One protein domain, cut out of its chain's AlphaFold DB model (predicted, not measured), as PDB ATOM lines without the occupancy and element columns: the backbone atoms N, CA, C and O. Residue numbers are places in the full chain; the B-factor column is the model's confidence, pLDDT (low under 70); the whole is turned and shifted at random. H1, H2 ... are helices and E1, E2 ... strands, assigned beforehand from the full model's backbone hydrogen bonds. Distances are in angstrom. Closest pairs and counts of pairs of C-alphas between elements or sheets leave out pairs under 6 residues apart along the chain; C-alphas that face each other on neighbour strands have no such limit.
ATOM      1  N   TYR A 130     147.651 188.983 174.955       79.44
ATOM      2  CA  TYR A 130     148.133 187.791 174.256       79.44
ATOM      3  C   TYR A 130     147.025 186.934 173.640       79.44
ATOM      4  O   TYR A 130     147.322 186.114 172.773       79.44
ATOM      5  N   GLY A 131     145.766 187.118 174.042       76.62
ATOM      6  CA  GLY A 131     144.668 186.269 173.597       76.62
ATOM      7  C   GLY A 131     143.370 186.498 174.360       76.62
ATOM      8  O   GLY A 131     143.245 187.431 175.154       76.62
ATOM      9  N   PHE A 132     142.407 185.618 174.122       77.00
ATOM     10  CA  PHE A 132     141.170 185.543 174.887       77.00
ATOM     11  C   PHE A 132     140.751 184.090 175.107       77.00
ATOM     12  O   PHE A 132     141.163 183.202 174.362       77.00
ATOM     13  N   ALA A 133     139.916 183.865 176.114       77.12
ATOM     14  CA  ALA A 133     139.323 182.576 176.420       77.12
ATOM     15  C   ALA A 133     137.817 182.697 176.664       77.12
ATOM     16  O   ALA A 133     137.346 183.703 177.198       77.12
ATOM     17  N   THR A 134     137.081 181.655 176.294       74.19
ATOM     18  CA  THR A 134     135.634 181.513 176.484       74.19
ATOM     19  C   THR A 134     135.307 180.128 177.020       74.19
ATOM     20  O   THR A 134     135.890 179.135 176.581       74.19
ATOM     21  N   GLN A 135     134.329 180.071 177.917       69.62
ATOM     22  CA  GLN A 135     133.688 178.848 178.393       69.62
ATOM     23  C   GLN A 135     132.187 179.014 178.158       69.62
ATOM     24  O   GLN A 135     131.644 180.096 178.407       69.62
ATOM     25  N   TYR A 136     131.513 177.991 177.635       70.19
ATOM     26  CA  TYR A 136     130.064 178.040 177.462       70.19
ATOM     27  C   TYR A 136     129.394 176.681 177.559       70.19
ATOM     28  O   TYR A 136     129.902 175.665 177.098       70.19
ATOM     29  N   TYR A 137     128.203 176.722 178.137       60.03
ATOM     30  CA  TYR A 137     127.290 175.600 178.254       60.03
ATOM     31  C   TYR A 137     126.600 175.364 176.908       60.03
ATOM     32  O   TYR A 137     126.120 176.323 176.288       60.03
ATOM     33  N   PHE A 138     126.591 174.127 176.409       54.03
ATOM     34  CA  PHE A 138     126.087 173.869 175.059       54.03
ATOM     35  C   PHE A 138     124.554 173.712 175.035       54.03
ATOM     36  O   PHE A 138     123.908 174.264 174.132       54.03
ATOM     37  N   TRP A 139     123.984 173.000 176.018       47.28
ATOM     38  CA  TRP A 139     122.567 172.607 176.112       47.28
ATOM     39  C   TRP A 139     122.081 172.621 177.567       47.28
ATOM     40  O   TRP A 139     122.835 172.276 178.459       47.28
ATOM     41  N   ASN A 140     120.809 172.960 177.807       45.12
ATOM     42  CA  ASN A 140     120.244 172.997 179.166       45.12
ATOM     43  C   ASN A 140     120.039 171.615 179.813       45.12
ATOM     44  O   ASN A 140     119.822 171.548 181.020       45.12
ATOM     45  N   ASP A 141     120.091 170.549 179.012       42.19
ATOM     46  CA  ASP A 141     119.607 169.215 179.380       42.19
ATOM     47  C   ASP A 141     120.752 168.190 179.549       42.19
ATOM     48  O   ASP A 141     120.499 167.016 179.821       42.19
ATOM     49  N   CYS A 142     122.009 168.617 179.382       49.28
ATOM     50  CA  CYS A 142     123.209 167.835 179.678       49.28
ATOM     51  C   CYS A 142     124.342 168.745 180.171       49.28
ATOM     52  O   CYS A 142     124.506 169.850 179.656       49.28
ATOM     53  N   ASP A 143     125.149 168.256 181.119       57.34
ATOM     54  CA  ASP A 143     126.236 169.012 181.762       57.34
ATOM     55  C   ASP A 143     127.496 169.155 180.869       57.34
ATOM     56  O   ASP A 143     128.633 168.988 181.312       57.34
ATOM     57  N   ASP A 144     127.279 169.447 179.581       62.44
ATOM     58  CA  ASP A 144     128.287 169.548 178.527       62.44
ATOM     59  C   ASP A 144     128.723 171.003 178.293       62.44
ATOM     60  O   ASP A 144     127.956 171.874 177.855       62.44
ATOM     61  N   TYR A 145     130.017 171.240 178.484       65.31
ATOM     62  CA  TYR A 145     130.660 172.531 178.289       65.31
ATOM     63  C   TYR A 145     131.633 172.491 177.096       65.31
ATOM     64  O   TYR A 145     132.397 171.541 176.906       65.31
ATOM     65  N   GLU A 146     131.653 173.560 176.298       70.88
ATOM     66  CA  GLU A 146     132.724 173.839 175.335       70.88
ATOM     67  C   GLU A 146     133.678 174.902 175.910       70.88
ATOM     68  O   GLU A 146     133.264 175.894 176.520       70.88
ATOM     69  N   PHE A 147     134.975 174.711 175.675       72.00
ATOM     70  CA  PHE A 147     136.046 175.605 176.116       72.00
ATOM     71  C   PHE A 147     136.969 175.943 174.946       72.00
ATOM     72  O   PHE A 147     137.376 175.066 174.182       72.00
ATOM     73  N   GLU A 148     137.324 177.221 174.817       75.50
ATOM     74  CA  GLU A 148     138.228 177.720 173.781       75.50
ATOM     75  C   GLU A 148     139.162 178.798 174.348       75.50
ATOM     76  O   GLU A 148     138.700 179.785 174.918       75.50
ATOM     77  N   ILE A 149     140.475 178.656 174.132       76.50
ATOM     78  CA  ILE A 149     141.451 179.755 174.221       76.50
ATOM     79  C   ILE A 149     141.965 180.046 172.815       76.50
ATOM     80  O   ILE A 149     142.375 179.128 172.107       76.50
ATOM     81  N   ARG A 150     142.021 181.323 172.425       76.56
ATOM     82  CA  ARG A 150     142.720 181.786 171.219       76.56
ATOM     83  C   ARG A 150     143.838 182.751 171.574       76.56
ATOM     84  O   ARG A 150     143.623 183.725 172.294       76.56
ATOM     85  N   PHE A 151     145.010 182.525 170.994       75.81
ATOM     86  CA  PHE A 151     146.172 183.396 171.134       75.81
ATOM     87  C   PHE A 151     146.287 184.301 169.905       75.81
ATOM     88  O   PHE A 151     146.153 183.843 168.774       75.81
ATOM     89  N   VAL A 152     146.532 185.596 170.116       69.56
ATOM     90  CA  VAL A 152     146.774 186.576 169.035       69.56
ATOM     91  C   VAL A 152     148.261 186.836 168.794       69.56
ATOM     92  O   VAL A 152     148.631 187.402 167.768       69.56
ATOM     93  N   LYS A 153     149.130 186.418 169.723       72.75
ATOM     94  CA  LYS A 153     150.582 186.553 169.603       72.75
ATOM     95  C   LYS A 153     151.207 185.197 169.242       72.75
ATOM     96  O   LYS A 153     151.169 184.272 170.046       72.75
ATOM     97  N   ARG A 154     151.827 185.108 168.058       73.75
ATOM     98  CA  ARG A 154     152.679 183.968 167.658       73.75
ATOM     99  C   ARG A 154     153.848 183.780 168.631       73.75
ATOM    100  O   ARG A 154     154.316 184.752 169.230       73.75
ATOM    101  N   GLY A 155     154.283 182.538 168.813       72.50
ATOM    102  CA  GLY A 155     155.298 182.137 169.787       72.50
ATOM    103  C   GLY A 155     154.937 182.397 171.254       72.50
ATOM    104  O   GLY A 155     155.817 182.325 172.106       72.50
ATOM    105  N   HIS A 156     153.684 182.751 171.573       81.44
ATOM    106  CA  HIS A 156     153.269 182.997 172.959       81.44
ATOM    107  C   HIS A 156     153.067 181.693 173.729       81.44
ATOM    108  O   HIS A 156     153.622 181.546 174.812       81.44
ATOM    109  N   ILE A 157     152.345 180.732 173.148       78.94
ATOM    110  CA  ILE A 157     152.317 179.343 173.616       78.94
ATOM    111  C   ILE A 157     152.973 178.473 172.551       78.94
ATOM    112  O   ILE A 157     152.627 178.564 171.370       78.94
ATOM    113  N   ARG A 158     153.908 177.629 172.979       80.94
ATOM    114  CA  ARG A 158     154.605 176.647 172.158       80.94
ATOM    115  C   ARG A 158     154.593 175.288 172.848       80.94
ATOM    116  O   ARG A 158     154.825 175.194 174.054       80.94
ATOM    117  N   ILE A 159     154.289 174.247 172.079       75.25
ATOM    118  CA  ILE A 159     154.295 172.854 172.540       75.25
ATOM    119  C   ILE A 159     155.193 172.065 171.591       75.25
ATOM    120  O   ILE A 159     154.949 172.029 170.383       75.25
ATOM    121  N   GLY A 160     156.271 171.480 172.114       76.94
ATOM    122  CA  GLY A 160     157.298 170.818 171.306       76.94
ATOM    123  C   GLY A 160     157.917 171.749 170.256       76.94
ATOM    124  O   GLY A 160     158.138 171.328 169.122       76.94
ATOM    125  N   GLY A 161     158.109 173.032 170.584       77.31
ATOM    126  CA  GLY A 161     158.599 174.058 169.664       77.31
ATOM    127  C   GLY A 161     157.593 174.541 168.607       77.31
ATOM    128  O   GLY A 161     157.943 175.422 167.815       77.31
ATOM    129  N   ARG A 162     156.360 174.015 168.574       74.75
ATOM    130  CA  ARG A 162     155.307 174.423 167.625       74.75
ATOM    131  C   ARG A 162     154.408 175.496 168.224       74.75
ATOM    132  O   ARG A 162     153.893 175.315 169.322       74.75
ATOM    133  N   ASP A 163     154.180 176.574 167.477       77.62
ATOM    134  CA  ASP A 163     153.259 177.652 167.855       77.62
ATOM    135  C   ASP A 163     151.815 177.147 167.992       77.62
ATOM    136  O   ASP A 163     151.251 176.574 167.058       77.62
ATOM    137  N   ILE A 164     151.191 177.431 169.136       75.38
ATOM    138  CA  ILE A 164     149.781 177.143 169.392       75.38
ATOM    139  C   ILE A 164     148.979 178.437 169.295       75.38
ATOM    140  O   ILE A 164     149.140 179.353 170.099       75.38
ATOM    141  N   MET A 165     148.077 178.498 168.316       73.62
ATOM    142  CA  MET A 165     147.171 179.637 168.117       73.62
ATOM    143  C   MET A 165     145.797 179.429 168.768       73.62
ATOM    144  O   MET A 165     145.042 180.386 168.952       73.62
ATOM    145  N   THR A 166     145.424 178.190 169.098       73.44
ATOM    146  CA  THR A 166     144.119 177.854 169.686       73.44
ATOM    147  C   THR A 166     144.209 176.565 170.501       73.44
ATOM    148  O   THR A 166     144.853 175.616 170.070       73.44
ATOM    149  N   ILE A 167     143.535 176.522 171.650       72.94
ATOM    150  CA  ILE A 167     143.275 175.311 172.444       72.94
ATOM    151  C   ILE A 167     141.755 175.181 172.548       72.94
ATOM    152  O   ILE A 167     141.088 176.172 172.843       72.94
ATOM    153  N   ARG A 168     141.203 173.994 172.277       72.38
ATOM    154  CA  ARG A 168     139.758 173.732 172.328       72.38
ATOM    155  C   ARG A 168     139.444 172.380 172.958       72.38
ATOM    156  O   ARG A 168     140.144 171.407 172.697       72.38
ATOM    157  N   SER A 169     138.361 172.348 173.727       68.81
ATOM    158  CA  SER A 169     137.723 171.143 174.256       68.81
ATOM    159  C   SER A 169     136.231 171.197 173.943       68.81
ATOM    160  O   SER A 169     135.605 172.251 174.076       68.81
ATOM    161  N   PHE A 170     135.673 170.056 173.558       64.56
ATOM    162  CA  PHE A 170     134.245 169.849 173.337       64.56
ATOM    163  C   PHE A 170     133.794 168.768 174.327       64.56
ATOM    164  O   PHE A 170     134.518 167.788 174.471       64.56
ATOM    165  N   HIS A 171     132.644 168.938 174.988       64.88
ATOM    166  CA  HIS A 171     132.116 167.999 176.001       64.88
ATOM    167  C   HIS A 171     132.977 167.873 177.280       64.88
ATOM    168  O   HIS A 171     133.197 166.784 177.808       64.88
ATOM    169  N   GLY A 172     133.492 168.997 177.795       64.12
ATOM    170  CA  GLY A 172     134.046 169.045 179.156       64.12
ATOM    171  C   GLY A 172     132.933 169.090 180.211       64.12
ATOM    172  O   GLY A 172     131.845 169.559 179.904       64.12
ATOM    173  N   THR A 173     133.213 168.655 181.444       68.62
ATOM    174  CA  THR A 173     132.307 168.784 182.609       68.62
ATOM    175  C   THR A 173     132.563 170.086 183.391       68.62
ATOM    176  O   THR A 173     133.467 170.856 183.055       68.62
ATOM    177  N   GLU A 174     131.811 170.346 184.469       68.88
ATOM    178  CA  GLU A 174     132.022 171.529 185.323       68.88
ATOM    179  C   GLU A 174     133.434 171.566 185.950       68.88
ATOM    180  O   GLU A 174     134.104 172.603 185.909       68.88
ATOM    181  N   ASP A 175     133.954 170.424 186.419       66.06
ATOM    182  CA  ASP A 175     135.329 170.307 186.934       66.06
ATOM    183  C   ASP A 175     136.374 170.681 185.868       66.06
ATOM    184  O   ASP A 175     137.345 171.393 186.146       66.06
ATOM    185  N   VAL A 176     136.141 170.266 184.615       65.12
ATOM    186  CA  VAL A 176     136.979 170.628 183.459       65.12
ATOM    187  C   VAL A 176     136.984 172.142 183.239       65.12
ATOM    188  O   VAL A 176     138.036 172.707 182.932       65.12
ATOM    189  N   MET A 177     135.851 172.826 183.433       68.62
ATOM    190  CA  MET A 177     135.784 174.291 183.348       68.62
ATOM    191  C   MET A 177     136.531 174.977 184.496       68.62
ATOM    192  O   MET A 177     137.237 175.960 184.256       68.62
ATOM    193  N   SER A 178     136.424 174.452 185.718       68.81
ATOM    194  CA  SER A 178     137.139 174.980 186.887       68.81
ATOM    195  C   SER A 178     138.657 174.925 186.677       68.81
ATOM    196  O   SER A 178     139.336 175.956 186.714       68.81
ATOM    197  N   MET A 179     139.185 173.750 186.309       66.25
ATOM    198  CA  MET A 179     140.612 173.562 186.013       66.25
ATOM    199  C   MET A 179     141.072 174.375 184.797       66.25
ATOM    200  O   MET A 179     142.152 174.970 184.814       66.25
ATOM    201  N   ALA A 180     140.243 174.478 183.752       68.38
ATOM    202  CA  ALA A 180     140.534 175.341 182.609       68.38
ATOM    203  C   ALA A 180     140.713 176.817 183.014       68.38
ATOM    204  O   ALA A 180     141.500 177.513 182.377       68.38
ATOM    205  N   GLY A 181     140.072 177.291 184.091       70.00
ATOM    206  CA  GLY A 181     140.270 178.637 184.640       70.00
ATOM    207  C   GLY A 181     141.729 178.950 185.001       70.00
ATOM    208  O   GLY A 181     142.250 180.004 184.623       70.00
ATOM    209  N   GLU A 182     142.427 178.016 185.651       71.00
ATOM    210  CA  GLU A 182     143.846 178.180 186.005       71.00
ATOM    211  C   GLU A 182     144.749 178.183 184.763       71.00
ATOM    212  O   GLU A 182     145.667 179.005 184.646       71.00
ATOM    213  N   TYR A 183     144.456 177.305 183.797       70.81
ATOM    214  CA  TYR A 183     145.162 177.250 182.516       70.81
ATOM    215  C   TYR A 183     144.953 178.514 181.675       70.81
ATOM    216  O   TYR A 183     145.910 178.995 181.066       70.81
ATOM    217  N   ILE A 184     143.745 179.093 181.677       74.25
ATOM    218  CA  ILE A 184     143.457 180.393 181.055       74.25
ATOM    219  C   ILE A 184     144.351 181.469 181.664       74.25
ATOM    220  O   ILE A 184     144.991 182.217 180.924       74.25
ATOM    221  N   GLU A 185     144.421 181.559 182.994       74.81
ATOM    222  CA  GLU A 185     145.221 182.589 183.653       74.81
ATOM    223  C   GLU A 185     146.713 182.433 183.333       74.81
ATOM    224  O   GLU A 185     147.378 183.398 182.954       74.81
ATOM    225  N   LEU A 186     147.238 181.210 183.423       73.12
ATOM    226  CA  LEU A 186     148.626 180.897 183.088       73.12
ATOM    227  C   LEU A 186     148.953 181.239 181.626       73.12
ATOM    228  O   LEU A 186     149.908 181.974 181.365       73.12
ATOM    229  N   ALA A 187     148.142 180.764 180.678       74.88
ATOM    230  CA  ALA A 187     148.380 180.951 179.250       74.88
ATOM    231  C   ALA A 187     148.135 182.395 178.774       74.88
ATOM    232  O   ALA A 187     148.772 182.844 177.823       74.88
ATOM    233  N   LEU A 188     147.246 183.157 179.424       79.00
ATOM    234  CA  LEU A 188     146.985 184.559 179.082       79.00
ATOM    235  C   LEU A 188     147.869 185.564 179.839       79.00
ATOM    236  O   LEU A 188     147.801 186.752 179.506       79.00
ATOM    237  N   THR A 189     148.707 185.137 180.794       81.69
ATOM    238  CA  THR A 189     149.649 186.022 181.515       81.69
ATOM    239  C   THR A 189     151.113 185.820 181.133       81.69
ATOM    240  O   THR A 189     151.817 186.811 180.959       81.69
ATOM    241  N   GLY A 190     151.589 184.584 180.963       76.06
ATOM    242  CA  GLY A 190     152.991 184.286 180.640       76.06
ATOM    243  C   GLY A 190     153.154 183.600 179.280       76.06
ATOM    244  O   GLY A 190     152.239 182.896 178.852       76.06
ATOM    245  N   PRO A 191     154.292 183.781 178.579       72.56
ATOM    246  CA  PRO A 191     154.647 182.881 177.491       72.56
ATOM    247  C   PRO A 191     154.924 181.476 178.047       72.56
ATOM    248  O   PRO A 191     155.395 181.328 179.178       72.56
ATOM    249  N   ALA A 192     154.661 180.447 177.250       74.50
ATOM    250  CA  ALA A 192     154.872 179.055 177.625       74.50
ATOM    251  C   ALA A 192     155.607 178.305 176.516       74.50
ATOM    252  O   ALA A 192     155.140 178.280 175.382       74.50
ATOM    253  N   GLU A 193     156.705 177.642 176.862       78.12
ATOM    254  CA  GLU A 193     157.228 176.502 176.109       78.12
ATOM    255  C   GLU A 193     157.049 175.267 176.996       78.12
ATOM    256  O   GLU A 193     157.288 175.325 178.207       78.12
ATOM    257  N   MET A 194     156.610 174.160 176.410       73.00
ATOM    258  CA  MET A 194     156.497 172.869 177.085       73.00
ATOM    259  C   MET A 194     156.788 171.740 176.099       73.00
ATOM    260  O   MET A 194     156.490 171.854 174.910       73.00
ATOM    261  N   SER A 195     157.366 170.634 176.571       73.19
ATOM    262  CA  SER A 195     157.438 169.418 175.759       73.19
ATOM    263  C   SER A 195     156.029 168.873 175.503       73.19
ATOM    264  O   SER A 195     155.100 169.157 176.258       73.19
ATOM    265  N   ILE A 196     155.873 168.062 174.452       70.25
ATOM    266  CA  ILE A 196     154.607 167.362 174.172       70.25
ATOM    267  C   ILE A 196     154.225 166.484 175.375       70.25
ATOM    268  O   ILE A 196     153.125 166.625 175.895       70.25
ATOM    269  N   SER A 197     155.175 165.712 175.913       69.19
ATOM    270  CA  SER A 197     154.974 164.913 177.129       69.19
ATOM    271  C   SER A 197     154.563 165.751 178.345       69.19
ATOM    272  O   SER A 197     153.623 165.406 179.045       69.19
ATOM    273  N   GLY A 198     155.203 166.903 178.571       69.25
ATOM    274  CA  GLY A 198     154.885 167.787 179.694       69.25
ATOM    275  C   GLY A 198     153.543 168.512 179.544       69.25
ATOM    276  O   GLY A 198     152.990 168.977 180.542       69.25
ATOM    277  N   PHE A 199     153.015 168.611 178.321       70.25
ATOM    278  CA  PHE A 199     151.627 168.989 178.069       70.25
ATOM    279  C   PHE A 199     150.693 167.819 178.395       70.25
ATOM    280  O   PHE A 199     149.804 167.984 179.220       70.25
ATOM    281  N   GLU A 200     150.930 166.634 177.829       66.19
ATOM    282  CA  GLU A 200     150.125 165.421 178.055       66.19
ATOM    283  C   GLU A 200     150.010 165.058 179.546       66.19
ATOM    284  O   GLU A 200     148.902 164.840 180.036       66.19
ATOM    285  N   ASP A 201     151.116 165.100 180.295       69.94
ATOM    286  CA  ASP A 201     151.149 164.879 181.745       69.94
ATOM    287  C   ASP A 201     150.286 165.897 182.502       69.94
ATOM    288  O   ASP A 201     149.556 165.531 183.422       69.94
ATOM    289  N   ARG A 202     150.323 167.175 182.102       67.25
ATOM    290  CA  ARG A 202     149.483 168.238 182.682       67.25
ATOM    291  C   ARG A 202     148.008 168.046 182.362       67.25
ATOM    292  O   ARG A 202     147.167 168.280 183.229       67.25
ATOM    293  N   MET A 203     147.689 167.600 181.148       65.50
ATOM    294  CA  MET A 203     146.311 167.293 180.775       65.50
ATOM    295  C   MET A 203     145.780 166.104 181.572       65.50
ATOM    296  O   MET A 203     144.670 166.176 182.089       65.50
ATOM    297  N   LYS A 204     146.597 165.062 181.753       67.75
ATOM    298  CA  LYS A 204     146.270 163.880 182.557       67.75
ATOM    299  C   LYS A 204     146.147 164.185 184.053       67.75
ATOM    300  O   LYS A 204     145.245 163.681 184.710       67.75
ATOM    301  N   GLN A 205     147.004 165.051 184.598       64.62
ATOM    302  CA  GLN A 205     146.875 165.554 185.975       64.62
ATOM    303  C   GLN A 205     145.571 166.332 186.198       64.62
ATOM    304  O   GLN A 205     145.062 166.348 187.313       64.62
TER     305      GLN A 205
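AT A GLANCE: This is residues 130 to 205 of the 224 residues of an uncharacterized protein of Oscillospiraceae bacterium (UniProt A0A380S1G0). A three-stranded antiparallel sheet, E1, E2 and E4, has the long helix H1 covering one face and running along its strands, while the other face is bare of helices. Beyond one end of the sheet, E3 and E5 form a small parallel pair, and after E5 the short helix H2 folds back along the long axis on the E4 side, with a gap between it and the sheet; the link between E1 and E2 makes the opposite end of the long axis. The printed part has 76 residues, with two named helices and five named strands in the order E1, E2, E3, E4, H1, E5, H2. The larger sheet has the order E1, E2, E4; the class is mixed, helices and strands. The whole is compact, with a radius of gyration of the C-alphas of 12.9 A, yet elongated, spanning 40 by 25 by 17 A.

HOW THE PARTS SIT: E2, residues 145 to 151, is the inner strand, with edge strands E1, residues 131 to 137, and E4, residues 166 to 172. E1 and E2 are an antiparallel hairpin at 172 degrees, with N 134 and O 148 at 2.8 A. E2 and E4 are antiparallel at 175 degrees, with N 149 and O 167 at 2.9 A. H1, residues 174 to 189, is on this sheet, two layers with the helix on one face, at a height over the sheet of 9.2 A. It lies over E1 and E2 and runs along the strands, at 7 degrees to E2 on the local plane. The closest C-alphas of H1 and E2 are those of Ile 184 and Ile 149, 7.2 A apart. H1 has a kink of 27 degrees near residue 182. E3, residues 157 to 159, and E5, residues 192 to 194, are parallel neighbours, with N 158 and O 192 at 2.8 A. Residues 158 to 159 of E3 also pair, antiparallel, with residues 162 to 163. H2, residues 196 to 205, is not on the larger sheet and is apart from H1; its closest C-alpha to E3 is that of Ile 196, 5.7 A from that of Ile 159. O i to N i+4 pairs are within hydrogen-bond range in 11 of 12 cases in H1 and 5 of 6 in H2.

IN THESE COORDINATES: E1 begins at C-alpha 131 (144.668, 186.269, 173.597) and is 20.9 A long; E2 is 20.2 A and E4 16.4 A. H1 starts at C-alpha 174 (132.022, 171.529, 185.323) and measures 23.1 A. E3 is 6.9 A and E5 6.4 A. H2, 14.2 A, ends at C-alpha 205 (146.875, 165.554, 185.975).

THE WHOLE: The C-alphas farthest apart, of Asp 141 and Gly 161, are 40.5 A apart. The printed part has no cut, and no link is long. Mean pLDDT of the printed part is 70.2; 31 residues are under 70, among them 137 to 145, 169 to 180 and 200 to 205.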